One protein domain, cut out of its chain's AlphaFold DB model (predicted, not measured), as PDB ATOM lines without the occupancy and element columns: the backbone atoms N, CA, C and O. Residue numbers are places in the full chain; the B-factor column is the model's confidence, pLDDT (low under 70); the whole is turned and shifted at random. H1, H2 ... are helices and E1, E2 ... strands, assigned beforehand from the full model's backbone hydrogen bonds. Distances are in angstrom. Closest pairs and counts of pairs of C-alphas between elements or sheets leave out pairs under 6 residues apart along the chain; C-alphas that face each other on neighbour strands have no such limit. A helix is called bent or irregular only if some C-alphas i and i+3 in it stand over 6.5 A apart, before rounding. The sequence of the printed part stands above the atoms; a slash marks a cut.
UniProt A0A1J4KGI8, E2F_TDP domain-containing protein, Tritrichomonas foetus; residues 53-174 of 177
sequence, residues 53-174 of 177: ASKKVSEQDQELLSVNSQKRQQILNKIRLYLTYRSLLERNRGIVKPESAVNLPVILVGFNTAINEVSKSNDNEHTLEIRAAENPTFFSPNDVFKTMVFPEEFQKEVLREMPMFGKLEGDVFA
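This is residues 53 to 174 of the 177 residues of the protein "E2F_TDP domain-containing protein" of Tritrichomonas foetus (UniProt A0A1J4KGI8). One long straight helix, H1, runs through the domain; the helical hairpin of H3 and H4 packs on one side of it, and short H2 packs on the other. From H2 a two-stranded arm, first E1 with E4 and then the hairpin of E2 and E3 at its far end, reaches away from H1, while residues 53 to 71 of H1 stick out by themselves. The printed part has 122 residues, with four named helices and four named strands in the order H1, E1, E2, E3, E4, H2, H3, H4; the class is mixed, helices and strands. The strands make two sheets of two, E1 - E4 and E2 - E3, both antiparallel. The whole is extended, with a radius of gyration of the C-alphas of 21.2 A and spans of 62 by 47 by 27 A.

Find C-alpha 53 at (37.308, -7.177, 68.823); from there H1, residues 53 to 92, runs 58.3 A to C-alpha 92 at (-6.315, -4.185, 30.254). After residues 93 to 107, which hold no named element, look for E1 at residues 108 to 110, E2 at 115 to 120, 14.3 A long, E3 at 128 to 132, 12.9 A, and E4 at 137 to 139. Then come H2, residues 141 to 147, H3, residues 152 to 160, 12.2 A, and H4, residues 166 to 173, which ends with C-alpha 173 at (2.440, -14.075, 49.378). H4 is irregular: C-alphas 167 and 170 are 7.6 A apart.

Start at the hub, H1, which touches the three other helices; helix packing is mostly crossed. With residues 76 to 80 alone it touches H4, about perpendicular at 89 degrees; the closest C-alphas are those of Leu 76 and Val 172, 5.7 A. With residues 83 to 87 alone it touches H3, at a steep tilt of 62 degrees, opposite ways; look at C-alphas 83 and 155, the closest, 5.6 A apart. With residues 81 to 85 alone it touches H2, about perpendicular at 75 degrees, closest at C-alphas 84 and 145, 6.6 A. H3 and H4 form a helical hairpin, a shallow tilt of 30 degrees, closest at C-alphas 160 and 166, 4.1 A. Between E1 and E4, N 110 and O 137 are 2.8 A apart, within hydrogen-bond range. In the hairpin of E2 and E3, N 131 and O 117 are 2.8 A apart, also within range. E2 and E3 are apart from H1. Each O i to N i+4 pair is within range in H1, H2 and H3, and 2 of 4 in H4.

The C-alphas of Ala 53 and Val 96, the two farthest apart, are 65.5 A apart. The printed part has no cut. The link from H1 to E1 is long, 15 residues, and residues 92 to 103 stand free. Mean pLDDT of the printed part is 87.0; it is under 70 at residues 53 to 55 and 122 to 125.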
ATOM      1  N   ALA A  53      37.265  -6.860  70.250       66.62
ATOM      2  CA  ALA A  53      37.308  -7.177  68.823       66.62
ATOM      3  C   ALA A  53      36.174  -8.127  68.385       66.62
ATOM      4  O   ALA A  53      35.553  -7.904  67.352       66.62
ATOM      5  N   SER A  54      35.860  -9.148  69.185       69.00
ATOM      6  CA  SER A  54      34.757 -10.080  68.927       69.00
ATOM      7  C   SER A  54      33.387  -9.420  69.118       69.00
ATOM      8  O   SER A  54      32.466  -9.730  68.368       69.00
ATOM      9  N   LYS A  55      33.253  -8.470  70.057       69.31
ATOM     10  CA  LYS A  55      32.030  -7.657  70.191       69.31
ATOM     11  C   LYS A  55      31.802  -6.762  68.972       69.31
ATOM     12  O   LYS A  55      30.716  -6.786  68.408       69.31
ATOM     13  N   LYS A  56      32.834  -6.053  68.501       71.56
ATOM     14  CA  LYS A  56      32.740  -5.210  67.295       71.56
ATOM     15  C   LYS A  56      32.355  -6.001  66.047       71.56
ATOM     16  O   LYS A  56      31.547  -5.529  65.259       71.56
ATOM     17  N   VAL A  57      32.900  -7.209  65.881       70.38
ATOM     18  CA  VAL A  57      32.496  -8.112  64.791       70.38
ATOM     19  C   VAL A  57      31.022  -8.497  64.941       70.38
ATOM     20  O   VAL A  57      30.277  -8.390  63.977       70.38
ATOM     21  N   SER A  58      30.563  -8.828  66.154       78.94
ATOM     22  CA  SER A  58      29.149  -9.157  66.375       78.94
ATOM     23  C   SER A  58      28.190  -7.988  66.108       78.94
ATOM     24  O   SER A  58      27.095  -8.208  65.600       78.94
ATOM     25  N   GLU A  59      28.595  -6.749  66.400       79.75
ATOM     26  CA  GLU A  59      27.813  -5.543  66.095       79.75
ATOM     27  C   GLU A  59      27.754  -5.279  64.583       79.75
ATOM     28  O   GLU A  59      26.679  -5.019  64.042       79.75
ATOM     29  N   GLN A  60      28.884  -5.415  63.881       80.06
ATOM     30  CA  GLN A  60      28.936  -5.299  62.419       80.06
ATOM     31  C   GLN A  60      28.097  -6.380  61.733       80.06
ATOM     32  O   GLN A  60      27.365  -6.089  60.788       80.06
ATOM     33  N   ASP A  61      28.148  -7.617  62.228       85.25
ATOM     34  CA  ASP A  61      27.326  -8.714  61.720       85.25
ATOM     35  C   ASP A  61      25.830  -8.424  61.915       85.25
ATOM     36  O   ASP A  61      25.029  -8.649  61.005       85.25
ATOM     37  N   GLN A  62      25.436  -7.861  63.062       85.69
ATOM     38  CA  GLN A  62      24.055  -7.432  63.311       85.69
ATOM     39  C   GLN A  62      23.612  -6.309  62.366       85.69
ATOM     40  O   GLN A  62      22.504  -6.360  61.823       85.69
ATOM     41  N   GLU A  63      24.471  -5.320  62.122       90.06
ATOM     42  CA  GLU A  63      24.184  -4.243  61.175       90.06
ATOM     43  C   GLU A  63      24.012  -4.798  59.754       90.06
ATOM     44  O   GLU A  63      23.012  -4.513  59.088       90.06
ATOM     45  N   LEU A  64      24.915  -5.675  59.311       91.81
ATOM     46  CA  LEU A  64      24.826  -6.340  58.012       91.81
ATOM     47  C   LEU A  64      23.545  -7.170  57.872       91.81
ATOM     48  O   LEU A  64      22.898  -7.114  56.822       91.81
ATOM     49  N   LEU A  65      23.139  -7.896  58.917       91.19
ATOM     50  CA  LEU A  65      21.879  -8.642  58.943       91.19
ATOM     51  C   LEU A  65      20.669  -7.712  58.803       91.19
ATOM     52  O   LEU A  65      19.749  -8.013  58.037       91.19
ATOM     53  N   SER A  66      20.685  -6.562  59.481       91.94
ATOM     54  CA  SER A  66      19.614  -5.563  59.386       91.94
ATOM     55  C   SER A  66      19.488  -4.999  57.965       91.94
ATOM     56  O   SER A  66      18.396  -4.977  57.392       91.94
ATOM     57  N   VAL A  67      20.618  -4.654  57.341       94.19
ATOM     58  CA  VAL A  67      20.673  -4.147  55.965       94.19
ATOM     59  C   VAL A  67      20.224  -5.222  54.976       94.19
ATOM     60  O   VAL A  67      19.504  -4.926  54.021       94.19
ATOM     61  N   ASN A  68      20.622  -6.478  55.189       93.50
ATOM     62  CA  ASN A  68      20.206  -7.592  54.343       93.50
ATOM     63  C   ASN A  68      18.689  -7.820  54.436       93.50
ATOM     64  O   ASN A  68      18.022  -7.924  53.407       93.50
ATOM     65  N   SER A  69      18.132  -7.782  55.649       92.56
ATOM     66  CA  SER A  69      16.689  -7.881  55.890       92.56
ATOM     67  C   SER A  69      15.910  -6.764  55.182       92.56
ATOM     68  O   SER A  69      14.965  -7.036  54.438       92.56
ATOM     69  N   GLN A  70      16.363  -5.512  55.301       94.00
ATOM     70  CA  GLN A  70      15.755  -4.376  54.600       94.00
ATOM     71  C   GLN A  70      15.818  -4.537  53.077       94.00
ATOM     72  O   GLN A  70      14.817  -4.343  52.386       94.00
ATOM     73  N   LYS A  71      16.971  -4.938  52.527       95.25
ATOM     74  CA  LYS A  71      17.122  -5.197  51.085       95.25
ATOM     75  C   LYS A  71      16.215  -6.332  50.619       95.25
ATOM     76  O   LYS A  71      15.595  -6.217  49.562       95.25
ATOM     77  N   ARG A  72      16.083  -7.401  51.409       92.44
ATOM     78  CA  ARG A  72      15.163  -8.508  51.133       92.44
ATOM     79  C   ARG A  72      13.720  -8.011  51.072       92.44
ATOM     80  O   ARG A  72      13.040  -8.280  50.085       92.44
ATOM     81  N   GLN A  73      13.272  -7.215  52.044       91.88
ATOM     82  CA  GLN A  73      11.936  -6.606  52.017       91.88
ATOM     83  C   GLN A  73      11.729  -5.693  50.800       91.88
ATOM     84  O   GLN A  73      10.679  -5.745  50.159       91.88
ATOM     85  N   GLN A  74      12.732  -4.890  50.429       93.19
ATOM     86  CA  GLN A  74      12.670  -4.056  49.225       93.19
ATOM     87  C   GLN A  74      12.511  -4.897  47.952       93.19
ATOM     88  O   GLN A  74      11.716  -4.537  47.084       93.19
ATOM     89  N   ILE A  75      13.231  -6.017  47.837       93.50
ATOM     90  CA  ILE A  75      13.100  -6.947  46.708       93.50
ATOM     91  C   ILE A  75      11.687  -7.530  46.660       93.50
ATOM     92  O   ILE A  75      11.053  -7.470  45.610       93.50
ATOM     93  N   LEU A  76      11.162  -8.021  47.785       92.62
ATOM     94  CA  LEU A  76       9.803  -8.568  47.849       92.62
ATOM     95  C   LEU A  76       8.756  -7.527  47.438       92.62
ATOM     96  O   LEU A  76       7.872  -7.822  46.636       92.62
ATOM     97  N   ASN A  77       8.890  -6.285  47.905       91.12
ATOM     98  CA  ASN A  77       7.994  -5.195  47.518       91.12
ATOM     99  C   ASN A  77       8.071  -4.879  46.018       91.12
ATOM    100  O   ASN A  77       7.038  -4.646  45.393       91.12
ATOM    101  N   LYS A  78       9.268  -4.914  45.417       92.50
ATOM    102  CA  LYS A  78       9.439  -4.735  43.966       92.50
ATOM    103  C   LYS A  78       8.820  -5.880  43.166       92.50
ATOM    104  O   LYS A  78       8.209  -5.621  42.135       92.50
ATOM    105  N   ILE A  79       8.949  -7.119  43.642       92.81
ATOM    106  CA  ILE A  79       8.319  -8.285  43.011       92.81
ATOM    107  C   ILE A  79       6.796  -8.144  43.061       92.81
ATOM    108  O   ILE A  79       6.154  -8.231  42.020       92.81
ATOM    109  N   ARG A  80       6.218  -7.839  44.231       91.38
ATOM    110  CA  ARG A  80       4.770  -7.596  44.378       91.38
ATOM    111  C   ARG A  80       4.281  -6.528  43.404       91.38
ATOM    112  O   ARG A  80       3.341  -6.763  42.657       91.38
ATOM    113  N   LEU A  81       4.974  -5.390  43.352       91.31
ATOM    114  CA  LEU A  81       4.660  -4.304  42.427       91.31
ATOM    115  C   LEU A  81       4.699  -4.756  40.958       91.31
ATOM    116  O   LEU A  81       3.795  -4.432  40.190       91.31
ATOM    117  N   TYR A  82       5.724  -5.517  40.569       92.38
ATOM    118  CA  TYR A  82       5.837  -6.074  39.223       92.38
ATOM    119  C   TYR A  82       4.662  -6.999  38.889       92.38
ATOM    120  O   TYR A  82       4.071  -6.869  37.818       92.38
ATOM    121  N   LEU A  83       4.284  -7.893  39.806       93.00
ATOM    122  CA  LEU A  83       3.160  -8.814  39.618       93.00
ATOM    123  C   LEU A  83       1.831  -8.062  39.487       93.00
ATOM    124  O   LEU A  83       1.050  -8.356  38.579       93.00
ATOM    125  N   THR A  84       1.599  -7.044  40.318       92.19
ATOM    126  CA  THR A  84       0.435  -6.154  40.206       92.19
ATOM    127  C   THR A  84       0.413  -5.445  38.854       92.19
ATOM    128  O   THR A  84      -0.617  -5.416  38.184       92.19
ATOM    129  N   TYR A  85       1.556  -4.922  38.405       91.94
ATOM    130  CA  TYR A  85       1.664  -4.255  37.110       91.94
ATOM    131  C   TYR A  85       1.403  -5.211  35.938       91.94
ATOM    132  O   TYR A  85       0.648  -4.876  35.026       91.94
ATOM    133  N   ARG A  86       1.961  -6.428  35.968       92.88
ATOM    134  CA  ARG A  86       1.693  -7.462  34.953       92.88
ATOM    135  C   ARG A  86       0.222  -7.862  34.931       92.88
ATOM    136  O   ARG A  86      -0.352  -7.959  33.854       92.88
ATOM    137  N   SER A  87      -0.396  -8.007  36.101       93.38
ATOM    138  CA  SER A  87      -1.830  -8.293  36.226       93.38
ATOM    139  C   SER A  87      -2.689  -7.167  35.645       93.38
ATOM    140  O   SER A  87      -3.666  -7.428  34.947       93.38
ATOM    141  N   LEU A  88      -2.307  -5.907  35.882       91.81
ATOM    142  CA  LEU A  88      -2.985  -4.740  35.317       91.81
ATOM    143  C   LEU A  88      -2.887  -4.712  33.786       91.81
ATOM    144  O   LEU A  88      -3.880  -4.420  33.120       91.81
ATOM    145  N   LEU A  89      -1.710  -5.019  33.231       91.75
ATOM    146  CA  LEU A  89      -1.512  -5.104  31.785       91.75
ATOM    147  C   LEU A  89      -2.357  -6.212  31.163       91.75
ATOM    148  O   LEU A  89      -3.011  -5.956  30.157       91.75
ATOM    149  N   GLU A  90      -2.378  -7.402  31.765       92.94
ATOM    150  CA  GLU A  90      -3.164  -8.521  31.240       92.94
ATOM    151  C   GLU A  90      -4.665  -8.235  31.328       92.94
ATOM    152  O   GLU A  90      -5.382  -8.435  30.354       92.94
ATOM    153  N   ARG A  91      -5.147  -7.656  32.437       91.50
ATOM    154  CA  ARG A  91      -6.551  -7.228  32.564       91.50
ATOM    155  C   ARG A  91      -6.935  -6.204  31.498       91.50
ATOM    156  O   ARG A  91      -8.035  -6.257  30.961       91.50
ATOM    157  N   ASN A  92      -6.054  -5.243  31.225       91.81
ATOM    158  CA  ASN A  92      -6.315  -4.185  30.254       91.81
ATOM    159  C   ASN A  92      -6.025  -4.627  28.806       91.81
ATOM    160  O   ASN A  92      -6.263  -3.862  27.869       91.81
ATOM    161  N   ARG A  93      -5.513  -5.845  28.597       91.94
ATOM    162  CA  ARG A  93      -5.181  -6.371  27.276       91.94
ATOM    163  C   ARG A  93      -6.456  -6.526  26.453       91.94
ATOM    164  O   ARG A  93      -7.393  -7.208  26.847       91.94
ATOM    165  N   GLY A  94      -6.489  -5.879  25.292       86.50
ATOM    166  CA  GLY A  94      -7.654  -5.909  24.402       86.50
ATOM    167  C   GLY A  94      -8.809  -4.995  24.827       86.50
ATOM    168  O   GLY A  94      -9.803  -4.928  24.108       86.50
ATOM    169  N   ILE A  95      -8.683  -4.252  25.933       89.50
ATOM    170  CA  ILE A  95      -9.638  -3.199  26.294       89.50
ATOM    171  C   ILE A  95      -9.259  -1.923  25.538       89.50
ATOM    172  O   ILE A  95      -8.131  -1.435  25.641       89.50
ATOM    173  N   VAL A  96     -10.205  -1.359  24.784       88.88
ATOM    174  CA  VAL A  96     -10.025  -0.042  24.160       88.88
ATOM    175  C   VAL A  96      -9.904   0.997  25.269       88.88
ATOM    176  O   VAL A  96     -10.766   1.083  26.142       88.88
ATOM    177  N   LYS A  97      -8.818   1.775  25.246       88.94
ATOM    178  CA  LYS A  97      -8.530   2.772  26.278       88.94
ATOM    179  C   LYS A  97      -9.677   3.798  26.358       88.94
ATOM    180  O   LYS A  97      -9.876   4.518  25.381       88.94
ATOM    181  N   PRO A  98     -10.394   3.906  27.493       89.38
ATOM    182  CA  PRO A  98     -11.403   4.944  27.659       89.38
ATOM    183  C   PRO A  98     -10.737   6.317  27.812       89.38
ATOM    184  O   PRO A  98      -9.607   6.415  28.295       89.38
ATOM    185  N   GLU A  99     -11.441   7.392  27.456       88.00
ATOM    186  CA  GLU A  99     -10.930   8.766  27.614       88.00
ATOM    187  C   GLU A  99     -10.648   9.126  29.082       88.00
ATOM    188  O   GLU A  99      -9.734   9.892  29.372       88.00
ATOM    189  N   SER A 100     -11.365   8.504  30.021       89.19
ATOM    190  CA  SER A 100     -11.160   8.643  31.467       89.19
ATOM    191  C   SER A 100      -9.984   7.825  32.020       89.19
ATOM    192  O   SER A 100      -9.750   7.820  33.230       89.19
ATOM    193  N   ALA A 101      -9.239   7.102  31.175       88.31
ATOM    194  CA  ALA A 101      -8.113   6.298  31.627       88.31
ATOM    195  C   ALA A 101      -6.933   7.168  32.071       88.31
ATOM    196  O   ALA A 101      -6.357   7.932  31.295       88.31
ATOM    197  N   VAL A 102      -6.495   6.943  33.306       88.62
ATOM    198  CA  VAL A 102      -5.288   7.551  33.861       88.62
ATOM    199  C   VAL A 102      -4.070   6.705  33.486       88.62
ATOM    200  O   VAL A 102      -4.022   5.505  33.759       88.62
ATOM    201  N   ASN A 103      -3.078   7.333  32.855       86.94
ATOM    202  CA  ASN A 103      -1.792   6.699  32.570       86.94
ATOM    203  C   ASN A 103      -0.884   6.738  33.805       86.94
ATOM    204  O   ASN A 103      -0.913   7.691  34.580       86.94
ATOM    205  N   LEU A 104      -0.033   5.726  33.949       87.44
ATOM    206  CA  LEU A 104       0.984   5.660  34.997       87.44
ATOM    207  C   LEU A 104       2.331   6.184  34.464       87.44
ATOM    208  O   LEU A 104       2.616   5.973  33.283       87.44
ATOM    209  N   PRO A 105       3.180   6.814  35.300       88.75
ATOM    210  CA  PRO A 105       3.024   7.024  36.744       88.75
ATOM    211  C   PRO A 105       2.072   8.183  37.085       88.75
ATOM    212  O   PRO A 105       2.085   9.215  36.422       88.75
ATOM    213  N   VAL A 106       1.281   8.026  38.153       88.88
ATOM    214  CA  VAL A 106       0.376   9.073  38.656       88.88
ATOM    215  C   VAL A 106       0.469   9.186  40.175       88.88
ATOM    216  O   VAL A 106       0.611   8.180  40.870       88.88
ATOM    217  N   ILE A 107       0.373  10.414  40.679       89.81
ATOM    218  CA  ILE A 107       0.142  10.702  42.096       89.81
ATOM    219  C   ILE A 107      -1.319  11.110  42.215       89.81
ATOM    220  O   ILE A 107      -1.764  12.005  41.497       89.81
ATOM    221  N   LEU A 108      -2.065  10.449  43.096       90.94
ATOM    222  CA  LEU A 108      -3.445  10.838  43.370       90.94
ATOM    223  C   LEU A 108      -3.471  11.724  44.608       90.94
ATOM    224  O   LEU A 108      -2.786  11.452  45.593       90.94
ATOM    225  N   VAL A 109      -4.279  12.775  44.547       91.19
ATOM    226  CA  VAL A 109      -4.498  13.688  45.668       91.19
ATOM    227  C   VAL A 109      -5.980  13.635  46.009       91.19
ATOM    228  O   VAL A 109      -6.823  13.982  45.185       91.19
ATOM    229  N   GLY A 110      -6.287  13.126  47.197       89.94
ATOM    230  CA  GLY A 110      -7.641  12.990  47.714       89.94
ATOM    231  C   GLY A 110      -7.961  14.095  48.710       89.94
ATOM    232  O   GLY A 110      -7.166  14.386  49.604       89.94
ATOM    233  N   PHE A 111      -9.151  14.670  48.589       89.69
ATOM    234  CA  PHE A 111      -9.700  15.632  49.539       89.69
ATOM    235  C   PHE A 111     -10.950  15.019  50.167       89.69
ATOM    236  O   PHE A 111     -11.776  14.447  49.458       89.69
ATOM    237  N   ASN A 112     -11.080  15.111  51.491       85.38
ATOM    238  CA  ASN A 112     -12.250  14.599  52.213       85.38
ATOM    239  C   ASN A 112     -13.441  15.581  52.161       85.38
ATOM    240  O   ASN A 112     -14.580  15.224  52.444       85.38
ATOM    241  N   THR A 113     -13.166  16.823  51.761       80.19
ATOM    242  CA  THR A 113     -14.132  17.902  51.565       80.19
ATOM    243  C   THR A 113     -14.048  18.441  50.139       80.19
ATOM    244  O   THR A 113     -13.108  18.144  49.396       80.19
ATOM    245  N   ALA A 114     -15.055  19.218  49.734       80.00
ATOM    246  CA  ALA A 114     -15.057  19.862  48.428       80.00
ATOM    247  C   ALA A 114     -13.853  20.810  48.278       80.00
ATOM    248  O   ALA A 114     -13.465  21.514  49.212       80.00
ATOM    249  N   ILE A 115     -13.272  20.824  47.080       80.00
ATOM    250  CA  ILE A 115     -12.191  21.743  46.727       80.00
ATOM    251  C   ILE A 115     -12.799  23.128  46.495       80.00
ATOM    252  O   ILE A 115     -13.795  23.246  45.781       80.00
ATOM    253  N   ASN A 116     -12.197  24.168  47.075       77.38
ATOM    254  CA  ASN A 116     -12.715  25.532  46.959       77.38
ATOM    255  C   ASN A 116     -12.246  26.203  45.665       77.38
ATOM    256  O   ASN A 116     -13.030  26.869  44.997       77.38
ATOM    257  N   GLU A 117     -10.970  26.042  45.311       80.50
ATOM    258  CA  GLU A 117     -10.383  26.680  44.132       80.50
ATOM    259  C   GLU A 117      -9.209  25.848  43.601       80.50
ATOM    260  O   GLU A 117      -8.391  25.349  44.378       80.50
ATOM    261  N   VAL A 118      -9.120  25.711  42.276       84.06
ATOM    262  CA  VAL A 118      -7.958  25.145  41.578       84.06
ATOM    263  C   VAL A 118      -7.506  26.171  40.551       84.06
ATOM    264  O   VAL A 118      -8.247  26.471  39.615       84.06
ATOM    265  N   SER A 119      -6.301  26.705  40.715       80.88
ATOM    266  CA  SER A 119      -5.703  27.650  39.778       80.88
ATOM    267  C   SER A 119      -4.387  27.094  39.238       80.88
ATOM    268  O   SER A 119      -3.583  26.485  39.945       80.88
ATOM    269  N   LYS A 120      -4.167  27.273  37.936       81.69
ATOM    270  CA  LYS A 120      -2.868  27.027  37.310       81.69
ATOM    271  C   LYS A 120      -2.117  28.352  37.323       81.69
ATOM    272  O   LYS A 120      -2.651  29.347  36.838       81.69
ATOM    273  N   SER A 121      -0.920  28.383  37.902       74.56
ATOM    274  CA  SER A 121      -0.123  29.610  37.894       74.56
ATOM    275  C   SER A 121       0.322  29.921  36.465       74.56
ATOM    276  O   SER A 121       0.805  29.041  35.753       74.56
ATOM    277  N   ASN A 122       0.157  31.177  36.047       66.88
ATOM    278  CA  ASN A 122       0.595  31.646  34.729       66.88
ATOM    279  C   ASN A 122       2.114  31.855  34.657       66.88
ATOM    280  O   ASN A 122       2.660  31.916  33.561       66.88
ATOM    281  N   ASP A 123       2.783  31.974  35.807       67.81
ATOM    282  CA  ASP A 123       4.200  32.348  35.888       67.81
ATOM    283  C   ASP A 123       5.131  31.138  35.697       67.81
ATOM    284  O   ASP A 123       6.270  31.275  35.268       67.81
ATOM    285  N   ASN A 124       4.622  29.931  35.966       60.94
ATOM    286  CA  ASN A 124       5.292  28.661  35.710       60.94
ATOM    287  C   ASN A 124       4.246  27.629  35.275       60.94
ATOM    288  O   ASN A 124       3.409  27.218  36.078       60.94
ATOM    289  N   GLU A 125       4.326  27.147  34.029       66.75
ATOM    290  CA  GLU A 125       3.383  26.176  33.435       66.75
ATOM    291  C   GLU A 125       3.229  24.854  34.213       66.75
ATOM    292  O   GLU A 125       2.342  24.049  33.906       66.75
ATOM    293  N   HIS A 126       4.070  24.629  35.221       78.38
ATOM    294  CA  HIS A 126       4.134  23.419  36.034       78.38
ATOM    295  C   HIS A 126       3.633  23.602  37.473       78.38
ATOM    296  O   HIS A 126       3.700  22.652  38.250       78.38
ATOM    297  N   THR A 127       3.118  24.780  37.836       82.81
ATOM    298  CA  THR A 127       2.600  25.026  39.187       82.81
ATOM    299  C   THR A 127       1.075  24.999  39.195       82.81
ATOM    300  O   THR A 127       0.411  25.802  38.535       82.81
ATOM    301  N   LEU A 128       0.525  24.068  39.973       84.94
ATOM    302  CA  LEU A 128      -0.897  23.969  40.276       84.94
ATOM    303  C   LEU A 128      -1.109  24.362  41.739       84.94
ATOM    304  O   LEU A 128      -0.526  23.750  42.633       84.94
ATOM    305  N   GLU A 129      -1.952  25.357  41.978       86.25
ATOM    306  CA  GLU A 129      -2.376  25.752  43.314       86.25
ATOM    307  C   GLU A 129      -3.789  25.229  43.565       86.25
ATOM    308  O   GLU A 129      -4.721  25.486  42.802       86.25
ATOM    309  N   ILE A 130      -3.951  24.465  44.645       87.25
ATOM    310  CA  ILE A 130      -5.250  23.953  45.080       87.25
ATOM    311  C   ILE A 130      -5.529  24.509  46.470       87.25
ATOM    312  O   ILE A 130      -4.758  24.275  47.402       87.25
ATOM    313  N   ARG A 131      -6.646  25.222  46.621       85.25
ATOM    314  CA  ARG A 131      -7.142  25.696  47.915       85.25
ATOM    315  C   ARG A 131      -8.280  24.799  48.381       85.25
ATOM    316  O   ARG A 131      -9.313  24.683  47.718       85.25
ATOM    317  N   ALA A 132      -8.099  24.196  49.548       86.75
ATOM    318  CA  ALA A 132      -9.088  23.358  50.214       86.75
ATOM    319  C   ALA A 132      -9.185  23.744  51.697       86.75
ATOM    320  O   ALA A 132      -8.253  24.327  52.251       86.75
ATOM    321  N   ALA A 133     -10.325  23.448  52.325       85.06
ATOM    322  CA  ALA A 133     -10.538  23.725  53.748       85.06
ATOM    323  C   ALA A 133      -9.760  22.760  54.662       85.06
ATOM    324  O   ALA A 133      -9.391  23.123  55.775       85.06
ATOM    325  N   GLU A 134      -9.503  21.544  54.179       88.12
ATOM    326  CA  GLU A 134      -8.782  20.495  54.895       88.12
ATOM    327  C   GLU A 134      -7.498  20.095  54.166       88.12
ATOM    328  O   GLU A 134      -7.330  20.334  52.966       88.12
ATOM    329  N   ASN A 135      -6.596  19.441  54.901       88.56
ATOM    330  CA  ASN A 135      -5.344  18.952  54.343       88.56
ATOM    331  C   ASN A 135      -5.590  17.809  53.340       88.56
ATOM    332  O   ASN A 135      -6.326  16.869  53.656       88.56
ATOM    333  N   PRO A 136      -4.945  17.840  52.160       91.44
ATOM    334  CA  PRO A 136      -5.031  16.751  51.199       91.44
ATOM    335  C   PRO A 136      -4.354  15.473  51.697       91.44
ATOM    336  O   PRO A 136      -3.364  15.497  52.430       91.44
ATOM    337  N   THR A 137      -4.845  14.346  51.192       92.06
ATOM    338  CA  THR A 137      -4.196  13.037  51.294       92.06
ATOM    339  C   THR A 137      -3.491  12.715  49.984       92.06
ATOM    340  O   THR A 137      -4.077  12.823  48.908       92.06
ATOM    341  N   PHE A 138      -2.220  12.330  50.063       91.69
ATOM    342  CA  PHE A 138      -1.418  11.980  48.894       91.69
ATOM    343  C   PHE A 138      -1.264  10.469  48.801       91.69
ATOM    344  O   PHE A 138      -0.896   9.816  49.776       91.69
ATOM    345  N   PHE A 139      -1.486   9.933  47.607       91.50
ATOM    346  CA  PHE A 139      -1.274   8.528  47.300       91.50
ATOM    347  C   PHE A 139      -0.163   8.417  46.270       91.50
ATOM    348  O   PHE A 139      -0.271   8.922  45.146       91.50
ATOM    349  N   SER A 140       0.919   7.747  46.657       90.31
ATOM    350  CA  SER A 140       1.990   7.420  45.724       90.31
ATOM    351  C   SER A 140       1.506   6.368  44.718       90.31
ATOM    352  O   SER A 140       0.557   5.630  45.006       90.31
ATOM    353  N   PRO A 141       2.191   6.203  43.571       87.06
ATOM    354  CA  PRO A 141       1.886   5.115  42.645       87.06
ATOM    355  C   PRO A 141       1.811   3.746  43.341       87.06
ATOM    356  O   PRO A 141       0.923   2.949  43.051       87.06
ATOM    357  N   ASN A 142       2.698   3.486  44.308       86.25
ATOM    358  CA  ASN A 142       2.724   2.224  45.050       86.25
ATOM    359  C   ASN A 142       1.479   2.022  45.916       86.25
ATOM    360  O   ASN A 142       1.035   0.887  46.069       86.25
ATOM    361  N   ASP A 143       0.914   3.090  46.475       88.69
ATOM    362  CA  ASP A 143      -0.298   3.000  47.293       88.69
ATOM    363  C   ASP A 143      -1.507   2.653  46.424       88.69
ATOM    364  O   ASP A 143      -2.305   1.800  46.799       88.69
ATOM    365  N   VAL A 144      -1.570   3.215  45.212       87.00
ATOM    366  CA  VAL A 144      -2.575   2.844  44.206       87.00
ATOM    367  C   VAL A 144      -2.448   1.369  43.819       87.00
ATOM    368  O   VAL A 144      -3.442   0.661  43.720       87.00
ATOM    369  N   PHE A 145      -1.231   0.862  43.633       85.69
ATOM    370  CA  PHE A 145      -1.041  -0.554  43.309       85.69
ATOM    371  C   PHE A 145      -1.401  -1.495  44.460       85.69
ATOM    372  O   PHE A 145      -1.873  -2.598  44.204       85.69
ATOM    373  N   LYS A 146      -1.205  -1.079  45.715       84.31
ATOM    374  CA  LYS A 146      -1.589  -1.877  46.890       84.31
ATOM    375  C   LYS A 146      -3.102  -1.982  47.068       84.31
ATOM    376  O   LYS A 146      -3.563  -2.971  47.626       84.31
ATOM    377  N   THR A 147      -3.868  -0.984  46.628       85.50
ATOM    378  CA  THR A 147      -5.337  -1.034  46.689       85.50
ATOM    379  C   THR A 147      -5.946  -1.856  45.554       85.50
ATOM    380  O   THR A 147      -7.080  -2.319  45.679       85.50
ATOM    381  N   MET A 148      -5.215  -2.078  44.456       85.44
ATOM    382  CA  MET A 148      -5.669  -2.947  43.373       85.44
ATOM    383  C   MET A 148      -5.575  -4.420  43.778       85.44
ATOM    384  O   MET A 148      -4.491  -4.948  44.023       85.44
ATOM    385  N   VAL A 149      -6.717  -5.105  43.780       84.50
ATOM    386  CA  VAL A 149      -6.791  -6.546  44.034       84.50
ATOM    387  C   VAL A 149      -6.814  -7.290  42.701       84.50
ATOM    388  O   VAL A 149      -7.662  -7.028  41.847       84.50
ATOM    389  N   PHE A 150      -5.887  -8.228  42.536       88.75
ATOM    390  CA  PHE A 150      -5.818  -9.131  41.389       88.75
ATOM    391  C   PHE A 150      -5.801 -10.589  41.869       88.75
ATOM    392  O   PHE A 150      -5.374 -10.842  42.996       88.75
ATOM    393  N   PRO A 151      -6.240 -11.554  41.041       88.56
ATOM    394  CA  PRO A 151      -6.183 -12.969  41.396       88.56
ATOM    395  C   PRO A 151      -4.743 -13.427  41.666       88.56
ATOM    396  O   PRO A 151      -3.878 -13.310  40.796       88.56
ATOM    397  N   GLU A 152      -4.493 -13.982  42.856       89.19
ATOM    398  CA  GLU A 152      -3.154 -14.446  43.244       89.19
ATOM    399  C   GLU A 152      -2.647 -15.593  42.364       89.19
ATOM    400  O   GLU A 152      -1.448 -15.686  42.134       89.19
ATOM    401  N   GLU A 153      -3.529 -16.452  41.842       91.12
ATOM    402  CA  GLU A 153      -3.119 -17.608  41.028       91.12
ATOM    403  C   GLU A 153      -2.354 -17.192  39.768       91.12
ATOM    404  O   GLU A 153      -1.275 -17.720  39.506       91.12
ATOM    405  N   PHE A 154      -2.835 -16.166  39.057       91.62
ATOM    406  CA  PHE A 154      -2.115 -15.608  37.911       91.62
ATOM    407  C   PHE A 154      -0.753 -15.038  38.330       91.62
ATOM    408  O   PHE A 154       0.257 -15.227  37.655       91.62
ATOM    409  N   GLN A 155      -0.694 -14.358  39.475       92.31
ATOM    410  CA  GLN A 155       0.554 -13.782  39.970       92.31
ATOM    411  C   GLN A 155       1.571 -14.856  40.374       92.31
ATOM    412  O   GLN A 155       2.764 -14.688  40.121       92.31
ATOM    413  N   LYS A 156       1.117 -15.965  40.970       93.00
ATOM    414  CA  LYS A 156       1.958 -17.124  41.301       93.00
ATOM    415  C   LYS A 156       2.491 -17.796  40.044       93.00
ATOM    416  O   LYS A 156       3.676 -18.106  39.996       93.00
ATOM    417  N   GLU A 157       1.657 -17.982  39.023       92.50
ATOM    418  CA  GLU A 157       2.080 -18.532  37.730       92.50
ATOM    419  C   GLU A 157       3.188 -17.676  37.104       92.50
ATOM    420  O   GLU A 157       4.290 -18.174  36.872       92.50
ATOM    421  N   VAL A 158       2.955 -16.364  36.975       91.94
ATOM    422  CA  VAL A 158       3.959 -15.416  36.463       91.94
ATOM    423  C   VAL A 158       5.245 -15.457  37.290       91.94
ATOM    424  O   VAL A 158       6.336 -15.388  36.733       91.94
ATOM    425  N   LEU A 159       5.149 -15.574  38.617       93.38
ATOM    426  CA  LEU A 159       6.320 -15.639  39.491       93.38
ATOM    427  C   LEU A 159       7.117 -16.940  39.312       93.38
ATOM    428  O   LEU A 159       8.349 -16.901  39.321       93.38
ATOM    429  N   ARG A 160       6.442 -18.080  39.134       92.00
ATOM    430  CA  ARG A 160       7.071 -19.394  38.911       92.00
ATOM    431  C   ARG A 160       7.826 -19.457  37.589       92.00
ATOM    432  O   ARG A 160       8.866 -20.108  37.526       92.00
ATOM    433  N   GLU A 161       7.353 -18.745  36.569       91.25
ATOM    434  CA  GLU A 161       8.062 -18.609  35.294       91.25
ATOM    435  C   GLU A 161       9.375 -17.814  35.420       91.25
ATOM    436  O   GLU A 161      10.249 -17.919  34.559       91.25
ATOM    437  N   MET A 162       9.561 -17.033  36.493       88.88
ATOM    438  CA  MET A 162      10.776 -16.243  36.700       88.88
ATOM    439  C   MET A 162      11.904 -17.101  37.310       88.88
ATOM    440  O   MET A 162      11.817 -17.474  38.486       88.88
ATOM    441  N   PRO A 163      13.038 -17.319  36.607       83.75
ATOM    442  CA  PRO A 163      14.090 -18.254  37.038       83.75
ATOM    443  C   PRO A 163      14.711 -17.950  38.411       83.75
ATOM    444  O   PRO A 163      15.146 -18.853  39.121       83.75
ATOM    445  N   MET A 164      14.768 -16.668  38.788       85.12
ATOM    446  CA  MET A 164      15.371 -16.208  40.046       85.12
ATOM    447  C   MET A 164      14.366 -16.039  41.188       85.12
ATOM    448  O   MET A 164      14.751 -16.131  42.352       85.12
ATOM    449  N   PHE A 165      13.094 -15.778  40.877       88.25
ATOM    450  CA  PHE A 165      12.114 -15.329  41.870       88.25
ATOM    451  C   PHE A 165      11.045 -16.371  42.201       88.25
ATOM    452  O   PHE A 165      10.409 -16.236  43.241       88.25
ATOM    453  N   GLY A 166      10.915 -17.448  41.418       86.69
ATOM    454  CA  GLY A 166       9.959 -18.524  41.707       86.69
ATOM    455  C   GLY A 166      10.125 -19.139  43.102       86.69
ATOM    456  O   GLY A 166       9.146 -19.464  43.763       86.69
ATOM    457  N   LYS A 167      11.359 -19.210  43.624       88.50
ATOM    458  CA  LYS A 167      11.638 -19.719  44.984       88.50
ATOM    459  C   LYS A 167      11.125 -18.812  46.109       88.50
ATOM    460  O   LYS A 167      11.056 -19.259  47.247       88.50
ATOM    461  N   LEU A 168      10.807 -17.552  45.809       88.81
ATOM    462  CA  LEU A 168      10.347 -16.556  46.780       88.81
ATOM    463  C   LEU A 168       8.818 -16.477  46.858       88.81
ATOM    464  O   LEU A 168       8.304 -15.592  47.531       88.81
ATOM    465  N   GLU A 169       8.079 -17.372  46.196       89.25
ATOM    466  CA  GLU A 169       6.609 -17.377  46.212       89.25
ATOM    467  C   GLU A 169       6.042 -17.330  47.637       89.25
ATOM    468  O   GLU A 169       5.208 -16.475  47.938       89.25
ATOM    469  N   GLY A 170       6.564 -18.163  48.541       88.56
ATOM    470  CA  GLY A 170       6.146 -18.161  49.945       88.56
ATOM    471  C   GLY A 170       6.372 -16.814  50.637       88.56
ATOM    472  O   GLY A 170       5.493 -16.340  51.344       88.56
ATOM    473  N   ASP A 171       7.504 -16.154  50.384       89.44
ATOM    474  CA  ASP A 171       7.824 -14.852  50.981       89.44
ATOM    475  C   ASP A 171       6.994 -13.703  50.384       89.44
ATOM    476  O   ASP A 171       6.655 -12.733  51.065       89.44
ATOM    477  N   VAL A 172       6.682 -13.786  49.089       89.38
ATOM    478  CA  VAL A 172       5.920 -12.763  48.366       89.38
ATOM    479  C   VAL A 172       4.467 -12.753  48.834       89.38
ATOM    480  O   VAL A 172       3.939 -11.670  49.093       89.38
ATOM    481  N   PHE A 173       3.853 -13.926  49.002       88.50
ATOM    482  CA  PHE A 173       2.440 -14.075  49.378       88.50
ATOM    483  C   PHE A 173       2.214 -14.414  50.858       88.50
ATOM    484  O   PHE A 173       1.076 -14.653  51.261       88.50
ATOM    485  N   ALA A 174       3.262 -14.414  51.687       85.31
ATOM    486  CA  ALA A 174       3.106 -14.533  53.133       85.31
ATOM    487  C   ALA A 174       2.162 -13.434  53.645       85.31
ATOM    488  O   ALA A 174       2.417 -12.241  53.448       85.31
TER     489      ALA A 174